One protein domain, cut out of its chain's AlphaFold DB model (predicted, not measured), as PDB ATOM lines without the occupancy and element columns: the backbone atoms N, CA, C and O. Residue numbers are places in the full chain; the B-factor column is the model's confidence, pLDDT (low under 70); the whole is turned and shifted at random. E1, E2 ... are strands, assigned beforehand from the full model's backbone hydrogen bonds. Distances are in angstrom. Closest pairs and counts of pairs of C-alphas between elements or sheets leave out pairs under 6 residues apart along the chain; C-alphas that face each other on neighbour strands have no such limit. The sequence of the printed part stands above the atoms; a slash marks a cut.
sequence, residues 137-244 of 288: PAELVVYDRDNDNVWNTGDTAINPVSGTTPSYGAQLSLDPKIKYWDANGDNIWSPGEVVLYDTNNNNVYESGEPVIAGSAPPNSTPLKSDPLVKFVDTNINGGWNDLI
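This is residues 137 to 244 of the 288 residues of an uncharacterized protein of Candidatus Bathyarchaeota archaeon (UniProt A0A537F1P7). This domain has little regular structure: mostly loops round a small core of two short sheets, the meander E2 E3 E4 and the pair E1 and E5, loosely face to face. Long loops spread outward from both sheets. The 108 printed residues hold five named strands, E1 to E5 in chain order, and no named helix; both sheets are antiparallel, and the class is all strand, with 17 residues in strands. The whole is compact, radius of gyration of the C-alphas 12.9 A, spanning 37 by 32 by 23 A.

E2, residues 178 to 181, is 10.6 A long; E3, residues 194 to 197, 10.3 A. E4 is residues 211 to 213, E1 141 to 143, from C-alpha 141 at (-54.201, 8.438, -50.167), and E5 229 to 231, to C-alpha 231 at (-53.948, 5.989, -53.460).

Hairpin E2 and E3 has N 179 and O 196 at 2.9 A; hairpin E3 and E4, N 195 and O 213 at 3.0 A. E1 and E5 are antiparallel, N 142 to O 230 2.8 A. The closest C-alphas of E2 and E5, Ile 178 and Val 229, are 7.6 A apart.

The C-alphas farthest apart, Gly 169 and Ser 220, are 37.0 A apart. The printed part has no cut; the four links are long. Residues 162 to 163 have pLDDT under 70.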
ATOM      1  N   PRO A 137     -58.089  18.429 -58.045       84.31
ATOM      2  CA  PRO A 137     -57.950  18.052 -56.644       84.31
ATOM      3  C   PRO A 137     -56.722  17.152 -56.449       84.31
ATOM      4  O   PRO A 137     -56.316  16.460 -57.380       84.31
ATOM      5  N   ALA A 138     -56.170  17.139 -55.233       88.12
ATOM      6  CA  ALA A 138     -55.186  16.130 -54.855       88.12
ATOM      7  C   ALA A 138     -55.823  14.737 -54.879       88.12
ATOM      8  O   ALA A 138     -56.990  14.575 -54.502       88.12
ATOM      9  N   GLU A 139     -55.052  13.731 -55.273       93.06
ATOM     10  CA  GLU A 139     -55.490  12.345 -55.199       93.06
ATOM     11  C   GLU A 139     -55.524  11.853 -53.748       93.06
ATOM     12  O   GLU A 139     -54.691  12.211 -52.904       93.06
ATOM     13  N   LEU A 140     -56.529  11.032 -53.450       94.25
ATOM     14  CA  LEU A 140     -56.747  10.513 -52.106       94.25
ATOM     15  C   LEU A 140     -55.813   9.335 -51.849       94.25
ATOM     16  O   LEU A 140     -55.831   8.345 -52.570       94.25
ATOM     17  N   VAL A 141     -55.048   9.449 -50.779       95.81
ATOM     18  CA  VAL A 141     -54.201   8.438 -50.167       95.81
ATOM     19  C   VAL A 141     -54.961   7.801 -49.009       95.81
ATOM     20  O   VAL A 141     -55.655   8.461 -48.226       95.81
ATOM     21  N   VAL A 142     -54.856   6.485 -48.920       96.88
ATOM     22  CA  VAL A 142     -55.610   5.634 -48.009       96.88
ATOM     23  C   VAL A 142     -54.728   4.528 -47.455       96.88
ATOM     24  O   VAL A 142     -53.688   4.194 -48.017       96.88
ATOM     25  N   TYR A 143     -55.180   3.944 -46.357       97.12
ATOM     26  CA  TYR A 143     -54.667   2.705 -45.811       97.12
ATOM     27  C   TYR A 143     -55.648   1.576 -46.134       97.12
ATOM     28  O   TYR A 143     -56.750   1.546 -45.578       97.12
ATOM     29  N   ASP A 144     -55.241   0.699 -47.048       97.69
ATOM     30  CA  ASP A 144     -55.944  -0.512 -47.477       97.69
ATOM     31  C   ASP A 144     -55.670  -1.631 -46.470       97.69
ATOM     32  O   ASP A 144     -54.585  -2.214 -46.439       97.69
ATOM     33  N   ARG A 145     -56.626  -1.887 -45.579       96.69
ATOM     34  CA  ARG A 145     -56.373  -2.695 -44.383       96.69
ATOM     35  C   ARG A 145     -56.336  -4.191 -44.671       96.69
ATOM     36  O   ARG A 145     -55.641  -4.925 -43.963       96.69
ATOM     37  N   ASP A 146     -57.120  -4.652 -45.636       96.25
ATOM     38  CA  ASP A 146     -57.209  -6.062 -46.017       96.25
ATOM     39  C   ASP A 146     -56.386  -6.400 -47.274       96.25
ATOM     40  O   ASP A 146     -56.230  -7.579 -47.605       96.25
ATOM     41  N   ASN A 147     -55.747  -5.390 -47.873       97.06
ATOM     42  CA  ASN A 147     -54.839  -5.483 -49.011       97.06
ATOM     43  C   ASN A 147     -55.507  -6.041 -50.273       97.06
ATOM     44  O   ASN A 147     -54.855  -6.720 -51.079       97.06
ATOM     45  N   ASP A 148     -56.800  -5.782 -50.454       97.06
ATOM     46  CA  ASP A 148     -57.551  -6.264 -51.611       97.06
ATOM     47  C   ASP A 148     -57.489  -5.307 -52.822       97.06
ATOM     48  O   ASP A 148     -57.874  -5.685 -53.933       97.06
ATOM     49  N   ASN A 149     -56.863  -4.133 -52.658       97.06
ATOM     50  CA  ASN A 149     -56.758  -3.036 -53.631       97.06
ATOM     51  C   ASN A 149     -58.096  -2.358 -53.954       97.06
ATOM     52  O   ASN A 149     -58.240  -1.750 -55.021       97.06
ATOM     53  N   VAL A 150     -59.075  -2.439 -53.059       97.19
ATOM     54  CA  VAL A 150     -60.402  -1.864 -53.247       97.19
ATOM     55  C   VAL A 150     -60.807  -1.093 -52.003       97.19
ATOM     56  O   VAL A 150     -60.949  -1.658 -50.933       97.19
ATOM     57  N   TRP A 151     -61.117   0.194 -52.166       96.88
ATOM     58  CA  TRP A 151     -61.635   1.000 -51.064       96.88
ATOM     59  C   TRP A 151     -62.969   0.447 -50.554       96.88
ATOM     60  O   TRP A 151     -63.997   0.515 -51.247       96.88
ATOM     61  N   ASN A 152     -62.967  -0.074 -49.330       96.50
ATOM     62  CA  ASN A 152     -64.095  -0.784 -48.757       96.50
ATOM     63  C   ASN A 152     -64.259  -0.525 -47.237       96.50
ATOM     64  O   ASN A 152     -63.768   0.451 -46.671       96.50
ATOM     65  N   THR A 153     -65.096  -1.331 -46.575       95.50
ATOM     66  CA  THR A 153     -65.356  -1.171 -45.137       95.50
ATOM     67  C   THR A 153     -64.198  -1.721 -44.314       95.50
ATOM     68  O   THR A 153     -64.062  -2.928 -44.166       95.50
ATOM     69  N   GLY A 154     -63.456  -0.830 -43.661       92.25
ATOM     70  CA  GLY A 154     -62.319  -1.200 -42.813       92.25
ATOM     71  C   GLY A 154     -61.068  -0.393 -43.137       92.25
ATOM     72  O   GLY A 154     -60.211  -0.247 -42.261       92.25
ATOM     73  N   ASP A 155     -61.028   0.179 -44.339       96.25
ATOM     74  CA  ASP A 155     -59.976   1.076 -44.795       96.25
ATOM     75  C   ASP A 155     -60.049   2.445 -44.126       96.25
ATOM     76  O   ASP A 155     -61.084   2.879 -43.606       96.25
ATOM     77  N   THR A 156     -58.914   3.140 -44.131       94.62
ATOM     78  CA  THR A 156     -58.771   4.458 -43.503       94.62
ATOM     79  C   THR A 156     -58.299   5.487 -44.519       94.62
ATOM     80  O   THR A 156     -57.328   5.262 -45.229       94.62
ATOM     81  N   ALA A 157     -58.959   6.643 -44.587       94.25
ATOM     82  CA  ALA A 157     -58.486   7.754 -45.411       94.25
ATOM     83  C   ALA A 157     -57.334   8.477 -44.699       94.25
ATOM     84  O   ALA A 157     -57.477   8.857 -43.536       94.25
ATOM     85  N   ILE A 158     -56.212   8.677 -45.395       94.75
ATOM     86  CA  ILE A 158     -55.000   9.298 -44.840       94.75
ATOM     87  C   ILE A 158     -55.041  10.822 -45.020       94.75
ATOM     88  O   ILE A 158     -54.814  11.559 -44.062       94.75
ATOM     89  N   ASN A 159     -55.386  11.313 -46.214       91.19
ATOM     90  CA  ASN A 159     -55.490  12.744 -46.539       91.19
ATOM     91  C   ASN A 159     -56.911  13.118 -47.021       91.19
ATOM     92  O   ASN A 159     -57.108  13.464 -48.186       91.19
ATOM     93  N   PRO A 160     -57.940  13.077 -46.160       79.38
ATOM     94  CA  PRO A 160     -59.290  13.436 -46.586       79.38
ATOM     95  C   PRO A 160     -59.346  14.896 -47.070       79.38
ATOM     96  O   PRO A 160     -59.310  15.838 -46.275       79.38
ATOM     97  N   VAL A 161     -59.472  15.101 -48.383       70.56
ATOM     98  CA  VAL A 161     -59.587  16.437 -48.985       70.56
ATOM     99  C   VAL A 161     -60.974  16.987 -48.649       70.56
ATOM    100  O   VAL A 161     -61.987  16.458 -49.102       70.56
ATOM    101  N   SER A 162     -61.047  18.015 -47.800       66.31
ATOM    102  CA  SER A 162     -62.314  18.623 -47.340       66.31
ATOM    103  C   SER A 162     -63.324  17.620 -46.750       66.31
ATOM    104  O   SER A 162     -64.533  17.800 -46.883       66.31
ATOM    105  N   GLY A 163     -62.837  16.554 -46.104       68.44
ATOM    106  CA  GLY A 163     -63.685  15.503 -45.526       68.44
ATOM    107  C   GLY A 163     -64.262  14.516 -46.546       68.44
ATOM    108  O   GLY A 163     -65.106  13.699 -46.184       68.44
ATOM    109  N   THR A 164     -63.826  14.577 -47.806       78.62
ATOM    110  CA  THR A 164     -64.195  13.587 -48.822       78.62
ATOM    111  C   THR A 164     -63.348  12.322 -48.682       78.62
ATOM    112  O   THR A 164     -62.161  12.376 -48.360       78.62
ATOM    113  N   THR A 165     -63.983  11.172 -48.901       88.75
ATOM    114  CA  THR A 165     -63.343   9.852 -48.984       88.75
ATOM    115  C   THR A 165     -63.537   9.291 -50.390       88.75
ATOM    116  O   THR A 165     -64.446   9.745 -51.099       88.75
ATOM    117  N   PRO A 166     -62.756   8.279 -50.806       92.38
ATOM    118  CA  PRO A 166     -63.022   7.597 -52.062       92.38
ATOM    119  C   PRO A 166     -64.436   7.005 -52.108       92.38
ATOM    120  O   PRO A 166     -65.064   6.728 -51.079       92.38
ATOM    121  N   SER A 167     -64.946   6.803 -53.322       92.62
ATOM    122  CA  SER A 167     -66.210   6.090 -53.523       92.62
ATOM    123  C   SER A 167     -66.043   4.615 -53.159       92.62
ATOM    124  O   SER A 167     -65.020   4.021 -53.485       92.62
ATOM    125  N   TYR A 168     -67.041   4.011 -52.506       94.88
ATOM    126  CA  TYR A 168     -67.015   2.579 -52.180       94.88
ATOM    127  C   TYR A 168     -66.788   1.735 -53.444       94.88
ATOM    128  O   TYR A 168     -67.489   1.919 -54.440       94.88
ATOM    129  N   GLY A 169     -65.810   0.829 -53.405       95.19
ATOM    130  CA  GLY A 169     -65.382   0.032 -54.555       95.19
ATOM    131  C   GLY A 169     -64.323   0.693 -55.448       95.19
ATOM    132  O   GLY A 169     -63.968   0.116 -56.479       95.19
ATOM    133  N   ALA A 170     -63.825   1.890 -55.104       95.50
ATOM    134  CA  ALA A 170     -62.749   2.540 -55.855       95.50
ATOM    135  C   ALA A 170     -61.494   1.660 -55.875       95.50
ATOM    136  O   ALA A 170     -61.112   1.091 -54.856       95.50
ATOM    137  N   GLN A 171     -60.859   1.552 -57.040       96.75
ATOM    138  CA  GLN A 171     -59.611   0.806 -57.180       96.75
ATOM    139  C   GLN A 171     -58.460   1.600 -56.563       96.75
ATOM    140  O   GLN A 171     -58.364   2.814 -56.755       96.75
ATOM    141  N   LEU A 172     -57.598   0.899 -55.838       97.06
ATOM    142  CA  LEU A 172     -56.440   1.460 -55.163       97.06
ATOM    143  C   LEU A 172     -55.166   1.069 -55.901       97.06
ATOM    144  O   LEU A 172     -55.014  -0.055 -56.375       97.06
ATOM    145  N   SER A 173     -54.247   2.017 -56.001       97.06
ATOM    146  CA  SER A 173     -52.964   1.866 -56.673       97.06
ATOM    147  C   SER A 173     -51.813   2.125 -55.712       97.06
ATOM    148  O   SER A 173     -51.962   2.798 -54.692       97.06
ATOM    149  N   LEU A 174     -50.660   1.549 -56.035       96.00
ATOM    150  CA  LEU A 174     -49.419   1.736 -55.297       96.00
ATOM    151  C   LEU A 174     -48.535   2.733 -56.025       96.00
ATOM    152  O   LEU A 174     -48.312   2.596 -57.226       96.00
ATOM    153  N   ASP A 175     -47.970   3.666 -55.271       96.94
ATOM    154  CA  ASP A 175     -46.883   4.514 -55.736       96.94
ATOM    155  C   ASP A 175     -45.672   4.305 -54.814       96.94
ATOM    156  O   ASP A 175     -45.752   4.610 -53.621       96.94
ATOM    157  N   PRO A 176     -44.536   3.799 -55.329       95.81
ATOM    158  CA  PRO A 176     -43.325   3.602 -54.539       95.81
ATOM    159  C   PRO A 176     -42.788   4.868 -53.865       95.81
ATOM    160  O   PRO A 176     -41.999   4.743 -52.928       95.81
ATOM    161  N   LYS A 177     -43.163   6.056 -54.350       97.31
ATOM    162  CA  LYS A 177     -42.740   7.358 -53.823       97.31
ATOM    163  C   LYS A 177     -43.626   7.872 -52.697       97.31
ATOM    164  O   LYS A 177     -43.208   8.780 -51.987       97.31
ATOM    165  N   ILE A 178     -44.806   7.289 -52.484       97.94
ATOM    166  CA  ILE A 178     -45.546   7.550 -51.251       97.94
ATOM    167  C   ILE A 178     -44.808   6.837 -50.119       97.94
ATOM    168  O   ILE A 178     -44.654   5.611 -50.106       97.94
ATOM    169  N   LYS A 179     -44.323   7.630 -49.169       97.69
ATOM    170  CA  LYS A 179     -43.613   7.161 -47.984       97.69
ATOM    171  C   LYS A 179     -44.288   7.676 -46.725       97.69
ATOM    172  O   LYS A 179     -45.099   8.601 -46.764       97.69
ATOM    173  N   TYR A 180     -43.888   7.117 -45.594       97.88
ATOM    174  CA  TYR A 180     -44.267   7.630 -44.292       97.88
ATOM    175  C   TYR A 180     -43.069   7.729 -43.349       97.88
ATOM    176  O   TYR A 180     -42.046   7.055 -43.524       97.88
ATOM    177  N   TRP A 181     -43.196   8.601 -42.355       97.31
ATOM    178  CA  TRP A 181     -42.274   8.677 -41.234       97.31
ATOM    179  C   TRP A 181     -42.771   7.777 -40.103       97.31
ATOM    180  O   TRP A 181     -43.730   8.118 -39.414       97.31
ATOM    181  N   ASP A 182     -42.074   6.656 -39.921       96.56
ATOM    182  CA  ASP A 182     -42.266   5.713 -38.817       96.56
ATOM    183  C   ASP A 182     -41.750   6.336 -37.507       96.56
ATOM    184  O   ASP A 182     -40.558   6.284 -37.180       96.56
ATOM    185  N   ALA A 183     -42.641   7.030 -36.803       93.94
ATOM    186  CA  ALA A 183     -42.306   7.790 -35.605       93.94
ATOM    187  C   ALA A 183     -42.254   6.892 -34.364       93.94
ATOM    188  O   ALA A 183     -41.561   7.218 -33.394       93.94
ATOM    189  N   ASN A 184     -42.994   5.781 -34.378       94.69
ATOM    190  CA  ASN A 184     -43.103   4.861 -33.250       94.69
ATOM    191  C   ASN A 184     -42.154   3.639 -33.364       94.69
ATOM    192  O   ASN A 184     -41.913   2.969 -32.356       94.69
ATOM    193  N   GLY A 185     -41.559   3.402 -34.537       95.50
ATOM    194  CA  GLY A 185     -40.577   2.355 -34.819       95.50
ATOM    195  C   GLY A 185     -41.165   0.968 -35.092       95.50
ATOM    196  O   GLY A 185     -40.436  -0.023 -34.958       95.50
ATOM    197  N   ASP A 186     -42.455   0.858 -35.412       95.88
ATOM    198  CA  ASP A 186     -43.140  -0.427 -35.606       95.88
ATOM    199  C   ASP A 186     -43.054  -0.973 -37.049       95.88
ATOM    200  O   ASP A 186     -43.384  -2.138 -37.285       95.88
ATOM    201  N   ASN A 187     -42.483  -0.202 -37.983       95.31
ATOM    202  CA  ASN A 187     -42.359  -0.509 -39.413       95.31
ATOM    203  C   ASN A 187     -43.696  -0.778 -40.129       95.31
ATOM    204  O   ASN A 187     -43.710  -1.485 -41.140       95.31
ATOM    205  N   ILE A 188     -44.800  -0.209 -39.642       95.75
ATOM    206  CA  ILE A 188     -46.109  -0.200 -40.305       95.75
ATOM    207  C   ILE A 188     -46.665   1.219 -40.197       95.75
ATOM    208  O   ILE A 188     -46.474   1.878 -39.185       95.75
ATOM    209  N   TRP A 189     -47.349   1.730 -41.218       97.12
ATOM    210  CA  TRP A 189     -47.979   3.034 -41.050       97.12
ATOM    211  C   TRP A 189     -49.072   2.968 -39.978       97.12
ATOM    212  O   TRP A 189     -49.986   2.139 -40.040       97.12
ATOM    213  N   SER A 190     -49.008   3.889 -39.020       94.62
ATOM    214  CA  SER A 190     -50.010   4.060 -37.972       94.62
ATOM    215  C   SER A 190     -50.750   5.402 -38.097       94.62
ATOM    216  O   SER A 190     -50.142   6.423 -38.425       94.62
ATOM    217  N   PRO A 191     -52.060   5.472 -37.772       92.62
ATOM    218  CA  PRO A 191     -52.792   6.736 -37.768       92.62
ATOM    219  C   PRO A 191     -52.100   7.815 -36.922       92.62
ATOM    220  O   PRO A 191     -51.872   7.635 -35.726       92.62
ATOM    221  N   GLY A 192     -51.811   8.957 -37.548       89.06
ATOM    222  CA  GLY A 192     -51.082  10.077 -36.941       89.06
ATOM    223  C   GLY A 192     -49.627  10.194 -37.396       89.06
ATOM    224  O   GLY A 192     -49.024  11.249 -37.198       89.06
ATOM    225  N   GLU A 193     -49.080   9.169 -38.047       96.06
ATOM    226  CA  GLU A 193     -47.783   9.254 -38.709       96.06
ATOM    227  C   GLU A 193     -47.858  10.055 -40.003       96.06
ATOM    228  O   GLU A 193     -48.871  10.068 -40.711       96.06
ATOM    229  N   VAL A 194     -46.759  10.743 -40.302       96.50
ATOM    230  CA  VAL A 194     -46.684  11.659 -41.438       96.50
ATOM    231  C   VAL A 194     -46.548  10.856 -42.721       96.50
ATOM    232  O   VAL A 194     -45.668  10.005 -42.815       96.50
ATOM    233  N   VAL A 195     -47.375  11.170 -43.716       97.62
ATOM    234  CA  VAL A 195     -47.305  10.602 -45.069       97.62
ATOM    235  C   VAL A 195     -46.899  11.703 -46.034       97.62
ATOM    236  O   VAL A 195     -47.363  12.840 -45.931       97.62
ATOM    237  N   LEU A 196     -46.002  11.386 -46.956       96.50
ATOM    238  CA  LEU A 196     -45.342  12.354 -47.828       96.50
ATOM    239  C   LEU A 196     -44.922  11.709 -49.149       96.50
ATOM    240  O   LEU A 196     -44.941  10.484 -49.293       96.50
ATOM    241  N   TYR A 197     -44.564  12.551 -50.113       96.25
ATOM    242  CA  TYR A 197     -44.141  12.140 -51.443       96.25
ATOM    243  C   TYR A 197     -42.634  12.356 -51.628       96.25
ATOM    244  O   TYR A 197     -42.177  13.480 -51.830       96.25
ATOM    245  N   ASP A 198     -41.878  11.261 -51.580       96.94
ATOM    246  CA  ASP A 198     -40.429  11.225 -51.791       96.94
ATOM    247  C   ASP A 198     -40.128  11.381 -53.289       96.94
ATOM    248  O   ASP A 198     -40.189  10.446 -54.098       96.94
ATOM    249  N   THR A 199     -39.870  12.621 -53.688       94.81
ATOM    250  CA  THR A 199     -39.878  13.034 -55.093       94.81
ATOM    251  C   THR A 199     -38.722  12.395 -55.857       94.81
ATOM    252  O   THR A 199     -38.877  11.998 -57.026       94.81
ATOM    253  N   ASN A 200     -37.572  12.273 -55.193       95.31
ATOM    254  CA  ASN A 200     -36.346  11.709 -55.749       95.31
ATOM    255  C   ASN A 200     -36.171  10.205 -55.424       95.31
ATOM    256  O   ASN A 200     -35.285   9.569 -56.000       95.31
ATOM    257  N   ASN A 201     -37.063   9.632 -54.608       96.75
ATOM    258  CA  ASN A 201     -37.110   8.233 -54.180       96.75
ATOM    259  C   ASN A 201     -35.827   7.761 -53.473       96.75
ATOM    260  O   ASN A 201     -35.348   6.645 -53.714       96.75
ATOM    261  N   ASN A 202     -35.231   8.615 -52.639       97.44
ATOM    262  CA  ASN A 202     -34.004   8.308 -51.897       97.44
ATOM    263  C   ASN A 202     -34.265   7.768 -50.471       97.44
ATOM    264  O   ASN A 202     -33.322   7.352 -49.792       97.44
ATOM    265  N   ASN A 203     -35.532   7.685 -50.058       97.56
ATOM    266  CA  ASN A 203     -36.030   7.297 -48.737       97.56
ATOM    267  C   ASN A 203     -35.617   8.243 -47.599       97.56
ATOM    268  O   ASN A 203     -35.453   7.808 -46.453       97.56
ATOM    269  N   VAL A 204     -35.444   9.527 -47.893       97.50
ATOM    270  CA  VAL A 204     -35.106  10.573 -46.932       97.50
ATOM    271  C   VAL A 204     -35.954  11.801 -47.234       97.50
ATOM    272  O   VAL A 204     -36.040  12.223 -48.372       97.50
ATOM    273  N   TYR A 205     -36.567  12.394 -46.212       97.12
ATOM    274  CA  TYR A 205     -37.316  13.629 -46.407       97.12
ATOM    275  C   TYR A 205     -36.377  14.816 -46.628       97.12
ATOM    276  O   TYR A 205     -35.524  15.109 -45.776       97.12
ATOM    277  N   GLU A 206     -36.614  15.564 -47.700       95.88
ATOM    278  CA  GLU A 206     -36.009  16.870 -47.937       95.88
ATOM    279  C   GLU A 206     -37.020  18.023 -47.927       95.88
ATOM    280  O   GLU A 206     -38.155  17.935 -48.390       95.88
ATOM    281  N   SER A 207     -36.577  19.177 -47.426       91.00
ATOM    282  CA  SER A 207     -37.372  20.402 -47.451       91.00
ATOM    283  C   SER A 207     -37.786  20.755 -48.879       91.00
ATOM    284  O   SER A 207     -36.943  21.036 -49.730       91.00
ATOM    285  N   GLY A 208     -39.098  20.844 -49.094       85.62
ATOM    286  CA  GLY A 208     -39.705  21.136 -50.392       85.62
ATOM    287  C   GLY A 208     -40.439  19.943 -50.996       85.62
ATOM    288  O   GLY A 208     -41.199  20.138 -51.943       85.62
ATOM    289  N   GLU A 209     -40.265  18.744 -50.439       92.94
ATOM    290  CA  GLU A 209     -41.062  17.585 -50.823       92.94
ATOM    291  C   GLU A 209     -42.517  17.703 -50.335       92.94
ATOM    292  O   GLU A 209     -42.760  18.225 -49.238       92.94
ATOM    293  N   PRO A 210     -43.503  17.240 -51.129       91.88
ATOM    294  CA  PRO A 210     -44.909  17.320 -50.749       91.88
ATOM    295  C   PRO A 210     -45.222  16.502 -49.493       91.88
ATOM    296  O   PRO A 210     -44.916  15.312 -49.410       91.88
ATOM    297  N   VAL A 211     -45.905  17.126 -48.533       93.38
ATOM    298  CA  VAL A 211     -46.467  16.443 -47.361       93.38
ATOM    299  C   VAL A 211     -47.932  16.143 -47.644       93.38
ATOM    300  O   VAL A 211     -48.745  17.055 -47.771       93.38
ATOM    301  N   ILE A 212     -48.260  14.858 -47.737       94.12
ATOM    302  CA  ILE A 212     -49.594  14.359 -48.085       94.12
ATOM    303  C   ILE A 212     -50.525  14.446 -46.869       94.12
ATOM    304  O   ILE A 212     -51.672  14.875 -46.993       94.12
ATOM    305  N   ALA A 213     -50.041  14.051 -45.688       93.44
ATOM    306  CA  ALA A 213     -50.789  14.117 -44.436       93.44
ATOM    307  C   ALA A 213     -49.865  14.307 -43.228       93.44
ATOM    308  O   ALA A 213     -48.807  13.688 -43.136       93.44
ATOM    309  N   GLY A 214     -50.304  15.125 -42.267       91.44
ATOM    310  CA  GLY A 214     -49.541  15.454 -41.061       91.44
ATOM    311  C   GLY A 214     -48.684  16.716 -41.209       91.44
ATOM    312  O   GLY A 214     -48.838  17.494 -42.148       91.44
ATOM    313  N   SER A 215     -47.806  16.953 -40.236       91.06
ATOM    314  CA  SER A 215     -46.845  18.061 -40.264       91.06
ATOM    315  C   SER A 215     -45.515  17.608 -40.851       91.06
ATOM    316  O   SER A 215     -45.035  16.539 -40.482       91.06
ATOM    317  N   ALA A 216     -44.891  18.444 -41.683       92.62
ATOM    318  CA  ALA A 216     -43.563  18.183 -42.234       92.62
ATOM    319  C   ALA A 216     -42.567  17.735 -41.140       92.62
ATOM    320  O   ALA A 216     -42.443  18.430 -40.123       92.62
ATOM    321  N   PRO A 217     -41.863  16.600 -41.318       94.19
ATOM    322  CA  PRO A 217     -40.875  16.142 -40.353       94.19
ATOM    323  C   PRO A 217     -39.581  16.974 -40.465       94.19
ATOM    324  O   PRO A 217     -39.433  17.793 -41.378       94.19
ATOM    325  N   PRO A 218     -38.612  16.807 -39.547       94.69
ATOM    326  CA  PRO A 218     -37.297  17.426 -39.685       94.69
ATOM    327  C   PRO A 218     -36.613  17.035 -41.000       94.69
ATOM    328  O   PRO A 218     -36.724  15.897 -41.454       94.69
ATOM    329  N   ASN A 219     -35.860  17.958 -41.598       95.88
ATOM    330  CA  ASN A 219     -35.073  17.656 -42.794       95.88
ATOM    331  C   ASN A 219     -34.111  16.484 -42.530       95.88
ATOM    332  O   ASN A 219     -33.528  16.397 -41.449       95.88
ATOM    333  N   SER A 220     -33.920  15.625 -43.532       96.06
ATOM    334  CA  SER A 220     -33.121  14.398 -43.454       96.06
ATOM    335  C   SER A 220     -33.729  13.269 -42.605       96.06
ATOM    336  O   SER A 220     -33.010  12.370 -42.166       96.06
ATOM    337  N   THR A 221     -35.048  13.290 -42.379       97.44
ATOM    338  CA  THR A 221     -35.762  12.198 -41.697       97.44
ATOM    339  C   THR A 221     -35.801  10.946 -42.581       97.44
ATOM    340  O   THR A 221     -36.233  11.053 -43.727       97.44
ATOM    341  N   PRO A 222     -35.389   9.760 -42.089       97.19
ATOM    342  CA  PRO A 222     -35.519   8.513 -42.837       97.19
ATOM    343  C   PRO A 222     -36.982   8.139 -43.062       97.19
ATOM    344  O   PRO A 222     -37.800   8.215 -42.144       97.19
ATOM    345  N   LEU A 223     -37.281   7.676 -44.267       97.75
ATOM    346  CA  LEU A 223     -38.626   7.344 -44.706       97.75
ATOM    347  C   LEU A 223     -38.803   5.840 -44.896       97.75
ATOM    348  O   LEU A 223     -37.858   5.109 -45.210       97.75
ATOM    349  N   LYS A 224     -40.037   5.376 -44.709       97.56
ATOM    350  CA  LYS A 224     -40.448   3.980 -44.868       97.56
ATOM    351  C   LYS A 224     -41.543   3.857 -45.920       97.56
ATOM    352  O   LYS A 224     -42.247   4.814 -46.226       97.56
ATOM    353  N   SER A 225     -41.675   2.658 -46.475       96.56
ATOM    354  CA  SER A 225     -42.775   2.289 -47.365       96.56
ATOM    355  C   SER A 225     -43.639   1.249 -46.678       96.56
ATOM    356  O   SER A 225     -43.108   0.328 -46.060       96.56
ATOM    357  N   ASP A 226     -44.949   1.379 -46.839       97.00
ATOM    358  CA  ASP A 226     -45.931   0.398 -46.396       97.00
ATOM    359  C   ASP A 226     -46.782  -0.003 -47.616       97.00
ATOM    360  O   ASP A 226     -47.395   0.875 -48.226       97.00
ATOM    361  N   PRO A 227     -46.825  -1.290 -48.010       96.44
ATOM    362  CA  PRO A 227     -47.652  -1.764 -49.125       96.44
ATOM    363  C   PRO A 227     -49.163  -1.550 -48.949       96.44
ATOM    364  O   PRO A 227     -49.915  -1.718 -49.907       96.44
ATOM    365  N   LEU A 228     -49.614  -1.241 -47.734       97.56
ATOM    366  CA  LEU A 228     -51.008  -0.954 -47.417       97.56
ATOM    367  C   LEU A 228     -51.339   0.533 -47.580       97.56
ATOM    368  O   LEU A 228     -52.507   0.889 -47.705       97.56
ATOM    369  N   VAL A 229     -50.330   1.408 -47.653       97.75
ATOM    370  CA  VAL A 229     -50.527   2.812 -48.025       97.75
ATOM    371  C   VAL A 229     -50.658   2.898 -49.544       97.75
ATOM    372  O   VAL A 229     -49.705   2.676 -50.291       97.75
ATOM    373  N   LYS A 230     -51.867   3.213 -50.002       97.12
ATOM    374  CA  LYS A 230     -52.257   3.252 -51.417       97.12
ATOM    375  C   LYS A 230     -52.932   4.571 -51.748       97.12
ATOM    376  O   LYS A 230     -53.207   5.376 -50.865       97.12
ATOM    377  N   PHE A 231     -53.225   4.802 -53.018       96.38
ATOM    378  CA  PHE A 231     -53.948   5.989 -53.460       96.38
ATOM    379  C   PHE A 231     -54.976   5.665 -54.544       96.38
ATOM    380  O   PHE A 231     -54.948   4.595 -55.153       96.38
ATOM    381  N   VAL A 232     -55.900   6.593 -54.773       95.38
ATOM    382  CA  VAL A 232     -56.867   6.534 -55.870       95.38
ATOM    383  C   VAL A 232     -56.282   7.255 -57.076       95.38
ATOM    384  O   VAL A 232     -56.301   8.485 -57.129       95.38
ATOM    385  N   ASP A 233     -55.804   6.480 -58.046       92.94
ATOM    386  CA  ASP A 233     -55.283   6.990 -59.314       92.94
ATOM    387  C   ASP A 233     -56.446   7.384 -60.234       92.94
ATOM    388  O   ASP A 233     -57.059   6.560 -60.920       92.94
ATOM    389  N   THR A 234     -56.819   8.660 -60.188       89.88
ATOM    390  CA  THR A 234     -58.022   9.163 -60.862       89.88
ATOM    391  C   THR A 234     -57.782   9.363 -62.357       89.88
ATOM    392  O   THR A 234     -58.728   9.322 -63.147       89.88
ATOM    393  N   ASN A 235     -56.531   9.583 -62.761       88.38
ATOM    394  CA  ASN A 235     -56.163   9.826 -64.154       88.38
ATOM    395  C   ASN A 235     -55.386   8.667 -64.808       88.38
ATOM    396  O   ASN A 235     -55.098   8.743 -66.003       88.38
ATOM    397  N   ILE A 236     -55.147   7.579 -64.070       91.38
ATOM    398  CA  ILE A 236     -54.545   6.322 -64.529       91.38
ATOM    399  C   ILE A 236     -53.118   6.543 -65.062       91.38
ATOM    400  O   ILE A 236     -52.718   5.974 -66.083       91.38
ATOM    401  N   ASN A 237     -52.343   7.416 -64.416       90.94
ATOM    402  CA  ASN A 237     -50.949   7.677 -64.790       90.94
ATOM    403  C   ASN A 237     -49.935   6.832 -63.987       90.94
ATOM    404  O   ASN A 237     -48.746   6.843 -64.314       90.94
ATOM    405  N   GLY A 238     -50.398   6.092 -62.975       90.69
ATOM    406  CA  GLY A 238     -49.597   5.240 -62.105       90.69
ATOM    407  C   GLY A 238     -48.771   5.975 -61.048       90.69
ATOM    408  O   GLY A 238     -47.896   5.347 -60.453       90.69
ATOM    409  N   GLY A 239     -48.998   7.270 -60.821       93.81
ATOM    410  CA  GLY A 239     -48.273   8.055 -59.826       93.81
ATOM    411  C   GLY A 239     -49.138   9.125 -59.170       93.81
ATOM    412  O   GLY A 239     -49.901   9.822 -59.832       93.81
ATOM    413  N   TRP A 240     -48.973   9.296 -57.864       94.31
ATOM    414  CA  TRP A 240     -49.801  10.212 -57.093       94.31
ATOM    415  C   TRP A 240     -49.662  11.658 -57.568       94.31
ATOM    416  O   TRP A 240     -48.566  12.152 -57.869       94.31
ATOM    417  N   ASN A 241     -50.785  12.366 -57.627       90.38
ATOM    418  CA  ASN A 241     -50.817  13.781 -57.962       90.38
ATOM    419  C   ASN A 241     -51.342  14.645 -56.817       90.38
ATOM    420  O   ASN A 241     -52.414  14.410 -56.257       90.38
ATOM    421  N   ASP A 242     -50.582  15.696 -56.520       88.00
ATOM    422  CA  ASP A 242     -50.971  16.721 -55.561       88.00
ATOM    423  C   ASP A 242     -52.035  17.670 -56.139       88.00
ATOM    424  O   ASP A 242     -52.325  17.681 -57.339       88.00
ATOM    425  N   LEU A 243     -52.586  18.516 -55.271       85.12
ATOM    426  CA  LEU A 243     -53.497  19.591 -55.623       85.12
ATOM    427  C   LEU A 243     -52.867  20.507 -56.677       85.12
ATOM    428  O   LEU A 243     -51.840  21.154 -56.454       85.12
ATOM    429  N   ILE A 244     -53.562  20.660 -57.798       82.75
ATOM    430  CA  ILE A 244     -53.281  21.705 -58.776       82.75
ATOM    431  C   ILE A 244     -54.242  22.871 -58.486       82.75
ATOM    432  O   ILE A 244     -55.453  22.714 -58.668       82.75
TER     433      ILE A 244